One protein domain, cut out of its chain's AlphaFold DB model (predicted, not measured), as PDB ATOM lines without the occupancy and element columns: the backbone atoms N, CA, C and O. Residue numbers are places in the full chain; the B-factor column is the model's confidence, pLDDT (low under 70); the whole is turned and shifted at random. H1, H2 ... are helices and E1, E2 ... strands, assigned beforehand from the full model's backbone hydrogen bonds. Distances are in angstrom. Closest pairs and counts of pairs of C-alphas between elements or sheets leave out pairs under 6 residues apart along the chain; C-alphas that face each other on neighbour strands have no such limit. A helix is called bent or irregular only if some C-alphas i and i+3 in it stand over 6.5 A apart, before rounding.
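AT A GLANCE: This is residues 12 to 87 of the 94 residues of the protein "NAC domain-containing protein" of Prunus armeniaca (UniProt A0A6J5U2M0). A small hairpin of two strands, E1 and E2, a helical hairpin, H1 and H2, and the short helix H3 sit at separate corners of a loose frame of unnamed chain, whose two long links, residues 34 to 46 and 51 to 68, cross near the middle. Residues 53 to 60 stick out. The printed part has 76 residues with three named helices and two named strands, in the order H1 H2 H3 E1 E2; the sheet, E1 - E2, is antiparallel. The class is mixed, helices and strands, with 31 residues, under half, in named elements. The whole is only just loose, close to compact, with a radius of gyration of the C-alphas of 14.2 A and spans of 35 by 31 by 20 A.

IN THESE COORDINATES: Strand E1 is residues 69 to 71, 5.4 A long, and E2 is residues 74 to 78, 8.9 A, ending at C-alpha 78 (93.938, 123.501, 156.188). Helix H1, residues 12 to 24, begins at C-alpha 12 (84.198, 142.925, 148.516) and measures 17.0 A; it is only just irregular, with C-alphas 16 and 19 6.6 A apart. H2 is residues 28 to 33, 9.1 A, and H3 residues 47 to 50, 5.3 A.

HOW THE PARTS SIT: E1 and E2 form an antiparallel hairpin at 128 degrees; N 70 and O 77 are within hydrogen-bond range at 2.9 A. H1, with residues 18 to 22 alone, touches H2 in a helical hairpin, a steep tilt of 43 degrees, opposite ways; the closest C-alphas, of Tyr 18 and Val 30, are 6.2 A apart. H1 and H2 are apart from both strands and from H3, and H3 is apart from E2. Every O i to N i+4 pair is within range in H2, 6 of 9 in H1, and H3 is too short for one.

THE WHOLE: The C-alphas farthest apart, of Glu 55 and Asn 73, are 42.3 A apart. The printed part has no cut. The links H2 to H3 and H3 to E1 are long. Mean pLDDT of the printed part is 83.6, with residues 26, 70 and 74 to 76 under 70.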
ATOM      1  N   GLU A  12      85.626 143.124 148.302       95.31
ATOM      2  CA  GLU A  12      84.198 142.925 148.516       95.31
ATOM      3  C   GLU A  12      83.571 142.099 147.387       95.31
ATOM      4  O   GLU A  12      82.837 141.145 147.657       95.31
ATOM      5  N   GLU A  13      83.877 142.406 146.125       94.94
ATOM      6  CA  GLU A  13      83.370 141.637 144.986       94.94
ATOM      7  C   GLU A  13      83.873 140.192 145.010       94.94
ATOM      8  O   GLU A  13      83.083 139.269 144.777       94.94
ATOM      9  N   LEU A  14      85.147 139.965 145.351       94.50
ATOM     10  CA  LEU A  14      85.706 138.615 145.495       94.50
ATOM     11  C   LEU A  14      84.882 137.767 146.472       94.50
ATOM     12  O   LEU A  14      84.529 136.629 146.152       94.50
ATOM     13  N   VAL A  15      84.521 138.319 147.633       93.12
ATOM     14  CA  VAL A  15      83.779 137.588 148.673       93.12
ATOM     15  C   VAL A  15      82.277 137.534 148.374       93.12
ATOM     16  O   VAL A  15      81.684 136.451 148.291       93.12
ATOM     17  N   ASN A  16      81.644 138.695 148.212       92.62
ATOM     18  CA  ASN A  16      80.189 138.838 148.167       92.62
ATOM     19  C   ASN A  16      79.595 138.483 146.803       92.62
ATOM     20  O   ASN A  16      78.414 138.118 146.727       92.62
ATOM     21  N   HIS A  17      80.381 138.566 145.731       92.56
ATOM     22  CA  HIS A  17      79.934 138.196 144.397       92.56
ATOM     23  C   HIS A  17      80.486 136.830 143.994       92.56
ATOM     24  O   HIS A  17      79.721 135.867 143.941       92.56
ATOM     25  N   TYR A  18      81.792 136.726 143.751       94.00
ATOM     26  CA  TYR A  18      82.383 135.554 143.103       94.00
ATOM     27  C   TYR A  18      82.364 134.320 144.010       94.00
ATOM     28  O   TYR A  18      81.750 133.309 143.661       94.00
ATOM     29  N   LEU A  19      82.935 134.407 145.215       93.00
ATOM     30  CA  LEU A  19      82.996 133.270 146.135       93.00
ATOM     31  C   LEU A  19      81.605 132.832 146.609       93.00
ATOM     32  O   LEU A  19      81.301 131.636 146.652       93.00
ATOM     33  N   ARG A  20      80.732 133.791 146.942       91.75
ATOM     34  CA  ARG A  20      79.354 133.485 147.352       91.75
ATOM     35  C   ARG A  20      78.570 132.789 146.238       91.75
ATOM     36  O   ARG A  20      77.856 131.834 146.537       91.75
ATOM     37  N   LYS A  21      78.699 133.233 144.983       92.38
ATOM     38  CA  LYS A  21      78.039 132.587 143.838       92.38
ATOM     39  C   LYS A  21      78.600 131.197 143.555       92.38
ATOM     40  O   LYS A  21      77.798 130.278 143.404       92.38
ATOM     41  N   LYS A  22      79.930 131.026 143.586       91.31
ATOM     42  CA  LYS A  22      80.593 129.717 143.446       91.31
ATOM     43  C   LYS A  22      80.061 128.714 144.469       91.31
ATOM     44  O   LYS A  22      79.649 127.620 144.115       91.31
ATOM     45  N   LYS A  23      79.974 129.110 145.744       88.44
ATOM     46  CA  LYS A  23      79.467 128.240 146.823       88.44
ATOM     47  C   LYS A  23      77.992 127.858 146.660       88.44
ATOM     48  O   LYS A  23      77.573 126.824 147.171       88.44
ATOM     49  N   GLN A  24      77.192 128.716 146.036       88.75
ATOM     50  CA  GLN A  24      75.776 128.445 145.808       88.75
ATOM     51  C   GLN A  24      75.528 127.607 144.546       88.75
ATOM     52  O   GLN A  24      74.377 127.245 144.330       88.75
ATOM     53  N   ASP A  25      76.566 127.318 143.751       78.19
ATOM     54  CA  ASP A  25      76.482 126.630 142.453       78.19
ATOM     55  C   ASP A  25      75.484 127.299 141.486       78.19
ATOM     56  O   ASP A  25      74.724 126.666 140.760       78.19
ATOM     57  N   LYS A  26      75.413 128.636 141.553       69.00
ATOM     58  CA  LYS A  26      74.345 129.427 140.915       69.00
ATOM     59  C   LYS A  26      74.749 130.134 139.628       69.00
ATOM     60  O   LYS A  26      73.905 130.815 139.049       69.00
ATOM     61  N   ASP A  27      76.011 130.063 139.204       75.88
ATOM     62  CA  ASP A  27      76.468 130.886 138.081       75.88
ATOM     63  C   ASP A  27      77.672 130.288 137.339       75.88
ATOM     64  O   ASP A  27      78.819 130.485 137.736       75.88
ATOM     65  N   PHE A  28      77.409 129.632 136.205       75.56
ATOM     66  CA  PHE A  28      78.446 129.107 135.306       75.56
ATOM     67  C   PHE A  28      79.415 130.198 134.817       75.56
ATOM     68  O   PHE A  28      80.566 129.915 134.490       75.56
ATOM     69  N   LYS A  29      78.986 131.469 134.784       80.69
ATOM     70  CA  LYS A  29      79.848 132.578 134.355       80.69
ATOM     71  C   LYS A  29      80.972 132.842 135.348       80.69
ATOM     72  O   LYS A  29      82.023 133.317 134.938       80.69
ATOM     73  N   VAL A  30      80.766 132.538 136.631       86.94
ATOM     74  CA  VAL A  30      81.803 132.702 137.658       86.94
ATOM     75  C   VAL A  30      82.959 131.734 137.413       86.94
ATOM     76  O   VAL A  30      84.110 132.158 137.488       86.94
ATOM     77  N   ASP A  31      82.663 130.493 137.023       83.88
ATOM     78  CA  ASP A  31      83.677 129.475 136.711       83.88
ATOM     79  C   ASP A  31      84.474 129.794 135.440       83.88
ATOM     80  O   ASP A  31      85.645 129.439 135.331       83.88
ATOM     81  N   HIS A  32      83.866 130.510 134.489       84.75
ATOM     82  CA  HIS A  32      84.574 131.003 133.306       84.75
ATOM     83  C   HIS A  32      85.510 132.185 133.597       84.75
ATOM     84  O   HIS A  32      86.408 132.443 132.799       84.75
ATOM     85  N   ILE A  33      85.292 132.925 134.690       87.75
ATOM     86  CA  ILE A  33      86.096 134.104 135.051       87.75
ATOM     87  C   ILE A  33      87.224 133.724 136.014       87.75
ATOM     88  O   ILE A  33      88.354 134.171 135.837       87.75
ATOM     89  N   ILE A  34      86.921 132.917 137.035       90.44
ATOM     90  CA  ILE A  34      87.888 132.456 138.035       90.44
ATOM     91  C   ILE A  34      87.931 130.923 137.973       90.44
ATOM     92  O   ILE A  34      86.970 130.281 138.408       90.44
ATOM     93  N   PRO A  35      89.019 130.318 137.463       88.62
ATOM     94  CA  PRO A  35      89.127 128.870 137.367       88.62
ATOM     95  C   PRO A  35      89.253 128.221 138.749       88.62
ATOM     96  O   PRO A  35      89.710 128.834 139.718       88.62
ATOM     97  N   GLU A  36      88.876 126.950 138.838       89.56
ATOM     98  CA  GLU A  36      89.068 126.136 140.035       89.56
ATOM     99  C   GLU A  36      90.349 125.303 139.927       89.56
ATOM    100  O   GLU A  36      90.547 124.577 138.954       89.56
ATOM    101  N   ILE A  37      91.224 125.411 140.928       89.06
ATOM    102  CA  ILE A  37      92.520 124.736 140.998       89.06
ATOM    103  C   ILE A  37      92.763 124.270 142.428       89.06
ATOM    104  O   ILE A  37      92.684 125.038 143.384       89.06
ATOM    105  N   ASP A  38      93.133 123.003 142.573       89.00
ATOM    106  CA  ASP A  38      93.618 122.460 143.837       89.00
ATOM    107  C   ASP A  38      95.072 122.883 144.071       89.00
ATOM    108  O   ASP A  38      96.014 122.180 143.705       89.00
ATOM    109  N   ILE A  39      95.254 124.069 144.654       87.75
ATOM    110  CA  ILE A  39      96.566 124.718 144.803       87.75
ATOM    111  C   ILE A  39      97.574 123.886 145.609       87.75
ATOM    112  O   ILE A  39      98.780 124.068 145.474       87.75
ATOM    113  N   CYS A  40      97.098 122.964 146.448       86.62
ATOM    114  CA  CYS A  40      97.974 122.111 147.250       86.62
ATOM    115  C   CYS A  40      98.616 120.986 146.425       86.62
ATOM    116  O   CYS A  40      99.578 120.381 146.884       86.62
ATOM    117  N   LYS A  41      98.129 120.715 145.209       87.94
ATOM    118  CA  LYS A  41      98.724 119.723 144.298       87.94
ATOM    119  C   LYS A  41      99.842 120.277 143.420       87.94
ATOM    120  O   LYS A  41     100.462 119.502 142.703       87.94
ATOM    121  N   TYR A  42     100.078 121.585 143.463       88.88
ATOM    122  CA  TYR A  42     101.017 122.258 142.576       88.88
ATOM    123  C   TYR A  42     102.079 122.996 143.369       88.88
ATOM    124  O   TYR A  42     101.799 123.596 144.414       88.88
ATOM    125  N   GLU A  43     103.296 122.988 142.843       88.81
ATOM    126  CA  GLU A  43     104.357 123.824 143.370       88.81
ATOM    127  C   GLU A  43     104.213 125.260 142.844       88.81
ATOM    128  O   GLU A  43     103.636 125.486 141.775       88.81
ATOM    129  N   PRO A  44     104.764 126.266 143.545       85.75
ATOM    130  CA  PRO A  44     104.664 127.661 143.115       85.75
ATOM    131  C   PRO A  44     105.162 127.920 141.683       85.75
ATOM    132  O   PRO A  44     104.638 128.801 141.008       85.75
ATOM    133  N   TRP A  45     106.164 127.164 141.218       86.44
ATOM    134  CA  TRP A  45     106.726 127.280 139.865       86.44
ATOM    135  C   TRP A  45     105.919 126.548 138.790       86.44
ATOM    136  O   TRP A  45     106.146 126.801 137.611       86.44
ATOM    137  N   ASP A  46     104.976 125.686 139.172       87.94
ATOM    138  CA  ASP A  46     104.063 125.043 138.223       87.94
ATOM    139  C   ASP A  46     102.904 125.985 137.862       87.94
ATOM    140  O   ASP A  46     102.347 125.896 136.770       87.94
ATOM    141  N   LEU A  47     102.563 126.921 138.760       83.94
ATOM    142  CA  LEU A  47     101.407 127.808 138.612       83.94
ATOM    143  C   LEU A  47     101.395 128.607 137.308       83.94
ATOM    144  O   LEU A  47     100.335 128.633 136.694       83.94
ATOM    145  N   PRO A  48     102.497 129.219 136.831       81.81
ATOM    146  CA  PRO A  48     102.469 129.965 135.575       81.81
ATOM    147  C   PRO A  48     101.985 129.129 134.382       81.81
ATOM    148  O   PRO A  48     101.300 129.655 133.516       81.81
ATOM    149  N   GLY A  49     102.271 127.821 134.363       82.00
ATOM    150  CA  GLY A  49     101.852 126.920 133.285       82.00
ATOM    151  C   GLY A  49     100.393 126.459 133.358       82.00
ATOM    152  O   GLY A  49      99.916 125.819 132.423       82.00
ATOM    153  N   LEU A  50      99.677 126.749 134.452       81.94
ATOM    154  CA  LEU A  50      98.276 126.344 134.636       81.94
ATOM    155  C   LEU A  50      97.272 127.361 134.087       81.94
ATOM    156  O   LEU A  50      96.093 127.039 133.937       81.94
ATOM    157  N   PHE A  51      97.712 128.588 133.819       77.69
ATOM    158  CA  PHE A  51      96.844 129.685 133.419       77.69
ATOM    159  C   PHE A  51      97.205 130.173 132.021       77.69
ATOM    160  O   PHE A  51      98.266 129.876 131.481       77.69
ATOM    161  N   THR A  52      96.288 130.923 131.413       73.50
ATOM    162  CA  THR A  52      96.616 131.656 130.189       73.50
ATOM    163  C   THR A  52      97.705 132.676 130.496       73.50
ATOM    164  O   THR A  52      97.653 133.317 131.547       73.50
ATOM    165  N   GLU A  53      98.655 132.827 129.570       70.81
ATOM    166  CA  GLU A  53      99.728 133.817 129.658       70.81
ATOM    167  C   GLU A  53      99.163 135.179 130.097       70.81
ATOM    168  O   GLU A  53      98.241 135.700 129.454       70.81
ATOM    169  N   PRO A  54      99.658 135.748 131.209       71.81
ATOM    170  CA  PRO A  54      99.143 137.009 131.708       71.81
ATOM    171  C   PRO A  54      99.473 138.131 130.719       71.81
ATOM    172  O   PRO A  54     100.552 138.169 130.131       71.81
ATOM    173  N   GLU A  55      98.578 139.110 130.577       72.88
ATOM    174  CA  GLU A  55      98.832 140.274 129.711       72.88
ATOM    175  C   GLU A  55     100.001 141.138 130.218       72.88
ATOM    176  O   GLU A  55     100.521 141.990 129.497       72.88
ATOM    177  N   SER A  56     100.375 140.976 131.490       75.75
ATOM    178  CA  SER A  56     101.430 141.719 132.171       75.75
ATOM    179  C   SER A  56     102.090 140.855 133.247       75.75
ATOM    180  O   SER A  56     101.380 140.158 133.972       75.75
ATOM    181  N   PRO A  57     103.414 140.968 133.463       73.06
ATOM    182  CA  PRO A  57     104.117 140.257 134.538       73.06
ATOM    183  C   PRO A  57     103.657 140.653 135.954       73.06
ATOM    184  O   PRO A  57     104.007 139.981 136.918       73.06
ATOM    185  N   TYR A  58     102.886 141.737 136.090       76.00
ATOM    186  CA  TYR A  58     102.325 142.216 137.360       76.00
ATOM    187  C   TYR A  58     100.823 141.938 137.497       76.00
ATOM    188  O   TYR A  58     100.157 142.561 138.322       76.00
ATOM    189  N   GLN A  59     100.253 141.101 136.631       80.62
ATOM    190  CA  GLN A  59      98.839 140.764 136.706       80.62
ATOM    191  C   GLN A  59      98.595 139.756 137.829       80.62
ATOM    192  O   GLN A  59      99.165 138.667 137.831       80.62
ATOM    193  N   ASP A  60      97.703 140.114 138.751       84.75
ATOM    194  CA  ASP A  60      97.234 139.191 139.776       84.75
ATOM    195  C   ASP A  60      96.421 138.054 139.155       84.75
ATOM    196  O   ASP A  60      95.671 138.231 138.188       84.75
ATOM    197  N   MET A  61      96.552 136.877 139.756       84.44
ATOM    198  CA  MET A  61      95.916 135.655 139.298       84.44
ATOM    199  C   MET A  61      94.942 135.165 140.363       84.44
ATOM    200  O   MET A  61      95.308 134.985 141.525       84.44
ATOM    201  N   PHE A  62      93.692 134.954 139.964       89.75
ATOM    202  CA  PHE A  62      92.619 134.537 140.859       89.75
ATOM    203  C   PHE A  62      92.215 133.104 140.538       89.75
ATOM    204  O   PHE A  62      92.083 132.737 139.374       89.75
ATOM    205  N   PHE A  63      91.985 132.304 141.573       90.94
ATOM    206  CA  PHE A  63      91.488 130.939 141.445       90.94
ATOM    207  C   PHE A  63      90.621 130.578 142.650       90.94
ATOM    208  O   PHE A  63      90.829 131.070 143.764       90.94
ATOM    209  N   PHE A  64      89.656 129.689 142.440       91.94
ATOM    210  CA  PHE A  64      89.022 128.967 143.534       91.94
ATOM    211  C   PHE A  64      89.873 127.758 143.881       91.94
ATOM    212  O   PHE A  64      90.340 127.061 142.990       91.94
ATOM    213  N   SER A  65      90.042 127.478 145.169       89.62
ATOM    214  CA  SER A  65      90.643 126.227 145.618       89.62
ATOM    215  C   SER A  65      89.665 125.490 146.515       89.62
ATOM    216  O   SER A  65      89.107 126.108 147.434       89.62
ATOM    217  N   PRO A  66      89.496 124.169 146.328       86.56
ATOM    218  CA  PRO A  66      88.892 123.321 147.334       86.56
ATOM    219  C   PRO A  66      89.567 123.574 148.679       86.56
ATOM    220  O   PRO A  66      90.789 123.720 148.778       86.56
ATOM    221  N   ARG A  67      88.757 123.660 149.734       81.88
ATOM    222  CA  ARG A  67      89.290 123.820 151.081       81.88
ATOM    223  C   ARG A  67      89.730 122.449 151.578       81.88
ATOM    224  O   ARG A  67      88.901 121.697 152.083       81.88
ATOM    225  N   ASP A  68      91.014 122.142 151.416       77.56
ATOM    226  CA  ASP A  68      91.582 120.888 151.904       77.56
ATOM    227  C   ASP A  68      91.769 120.954 153.426       77.56
ATOM    228  O   ASP A  68      92.482 121.817 153.950       77.56
ATOM    229  N   TYR A  69      91.081 120.079 154.156       75.94
ATOM    230  CA  TYR A  69      91.135 120.021 155.612       75.94
ATOM    231  C   TYR A  69      92.095 118.921 156.041       75.94
ATOM    232  O   TYR A  69      91.893 117.754 155.719       75.94
ATOM    233  N   LYS A  70      93.087 119.274 156.868       67.81
ATOM    234  CA  LYS A  70      94.094 118.318 157.356       67.81
ATOM    235  C   LYS A  70      93.464 117.141 158.111       67.81
ATOM    236  O   LYS A  70      94.010 116.044 158.108       67.81
ATOM    237  N   TYR A  71      92.332 117.377 158.775       75.19
ATOM    238  CA  TYR A  71      91.580 116.342 159.474       75.19
ATOM    239  C   TYR A  71      90.078 116.532 159.261       75.19
ATOM    240  O   TYR A  71      89.563 117.642 159.409       75.19
ATOM    241  N   ILE A  72      89.364 115.432 159.010       70.12
ATOM    242  CA  ILE A  72      87.903 115.416 158.807       70.12
ATOM    243  C   ILE A  72      87.163 116.033 160.011       70.12
ATOM    244  O   ILE A  72      86.167 116.736 159.848       70.12
ATOM    245  N   ASN A  73      87.679 115.818 161.225       77.06
ATOM    246  CA  ASN A  73      87.101 116.304 162.480       77.06
ATOM    247  C   ASN A  73      87.513 117.740 162.857       77.06
ATOM    248  O   ASN A  73      86.926 118.315 163.771       77.06
ATOM    249  N   ASN A  74      88.500 118.336 162.178       67.94
ATOM    250  CA  ASN A  74      89.018 119.657 162.516       67.94
ATOM    251  C   ASN A  74      89.130 120.548 161.274       67.94
ATOM    252  O   ASN A  74      90.189 120.672 160.654       67.94
ATOM    253  N   ARG A  75      88.032 121.252 160.972       68.94
ATOM    254  CA  ARG A  75      87.950 122.209 159.855       68.94
ATOM    255  C   ARG A  75      88.754 123.501 160.063       68.94
ATOM    256  O   ARG A  75      88.758 124.356 159.178       68.94
ATOM    257  N   ALA A  76      89.414 123.684 161.209       69.88
ATOM    258  CA  ALA A  76      90.251 124.862 161.445       69.88
ATOM    259  C   ALA A  76      91.630 124.739 160.779       69.88
ATOM    260  O   ALA A  76      92.247 125.753 160.453       69.88
ATOM    261  N   ARG A  77      92.124 123.511 160.554       71.19
ATOM    262  CA  ARG A  77      93.444 123.281 159.954       71.19
ATOM    263  C   ARG A  77      93.303 122.921 158.481       71.19
ATOM    264  O   ARG A  77      92.766 121.870 158.147       71.19
ATOM    265  N   THR A  78      93.819 123.788 157.618       76.81
ATOM    266  CA  THR A  78      93.938 123.501 156.188       76.81
ATOM    267  C   THR A  78      95.202 122.694 155.916       76.81
ATOM    268  O   THR A  78      96.229 122.918 156.567       76.81
ATOM    269  N   ASN A  79      95.118 121.734 155.000       79.56
ATOM    270  CA  ASN A  79      96.309 121.154 154.405       79.56
ATOM    271  C   ASN A  79      96.958 122.213 153.511       79.56
ATOM    272  O   ASN A  79      96.279 123.031 152.893       79.56
ATOM    273  N   ARG A  80      98.282 122.244 153.533       84.88
ATOM    274  CA  ARG A  80      99.100 123.194 152.778       84.88
ATOM    275  C   ARG A  80     100.354 122.524 152.239       84.88
ATOM    276  O   ARG A  80     101.295 123.218 151.890       84.88
ATOM    277  N   VAL A  81     100.403 121.198 152.271       87.38
ATOM    278  CA  VAL A  81     101.549 120.408 151.832       87.38
ATOM    279  C   VAL A  81     101.425 120.194 150.331       87.38
ATOM    280  O   VAL A  81     100.353 119.821 149.863       87.38
ATOM    281  N   THR A  82     102.514 120.447 149.619       87.50
ATOM    282  CA  THR A  82     102.716 120.067 148.218       87.50
ATOM    283  C   THR A  82     103.614 118.827 148.174       87.50
ATOM    284  O   THR A  82     104.079 118.364 149.218       87.50
ATOM    285  N   GLU A  83     103.877 118.255 146.997       88.50
ATOM    286  CA  GLU A  83     104.750 117.075 146.895       88.50
ATOM    287  C   GLU A  83     106.159 117.354 147.446       88.50
ATOM    288  O   GLU A  83     106.760 116.504 148.107       88.50
ATOM    289  N   ARG A  84     106.677 118.564 147.210       90.38
ATOM    290  CA  ARG A  84     108.063 118.947 147.501       90.38
ATOM    291  C   ARG A  84     108.186 119.979 148.624       90.38
ATOM    292  O   ARG A  84     109.304 120.394 148.934       90.38
ATOM    293  N   GLY A  85     107.087 120.392 149.257       90.25
ATOM    294  CA  GLY A  85     107.123 121.451 150.262       90.25
ATOM    295  C   GLY A  85     105.793 121.748 150.948       90.25
ATOM    296  O   GLY A  85     104.963 120.872 151.188       90.25
ATOM    297  N   PHE A  86     105.622 123.005 151.362       88.50
ATOM    298  CA  PHE A  86     104.366 123.482 151.928       88.50
ATOM    299  C   PHE A  86     104.187 124.995 151.765       88.50
ATOM    300  O   PHE A  86     105.133 125.778 151.856       88.50
ATOM    301  N   TRP A  87     102.934 125.419 151.628       84.88
ATOM    302  CA  TRP A  87     102.526 126.815 151.637       84.88
ATOM    303  C   TRP A  87     102.519 127.372 153.069       84.88
ATOM    304  O   TRP A  87     101.760 126.936 153.944       84.88
TER     305      TRP A  87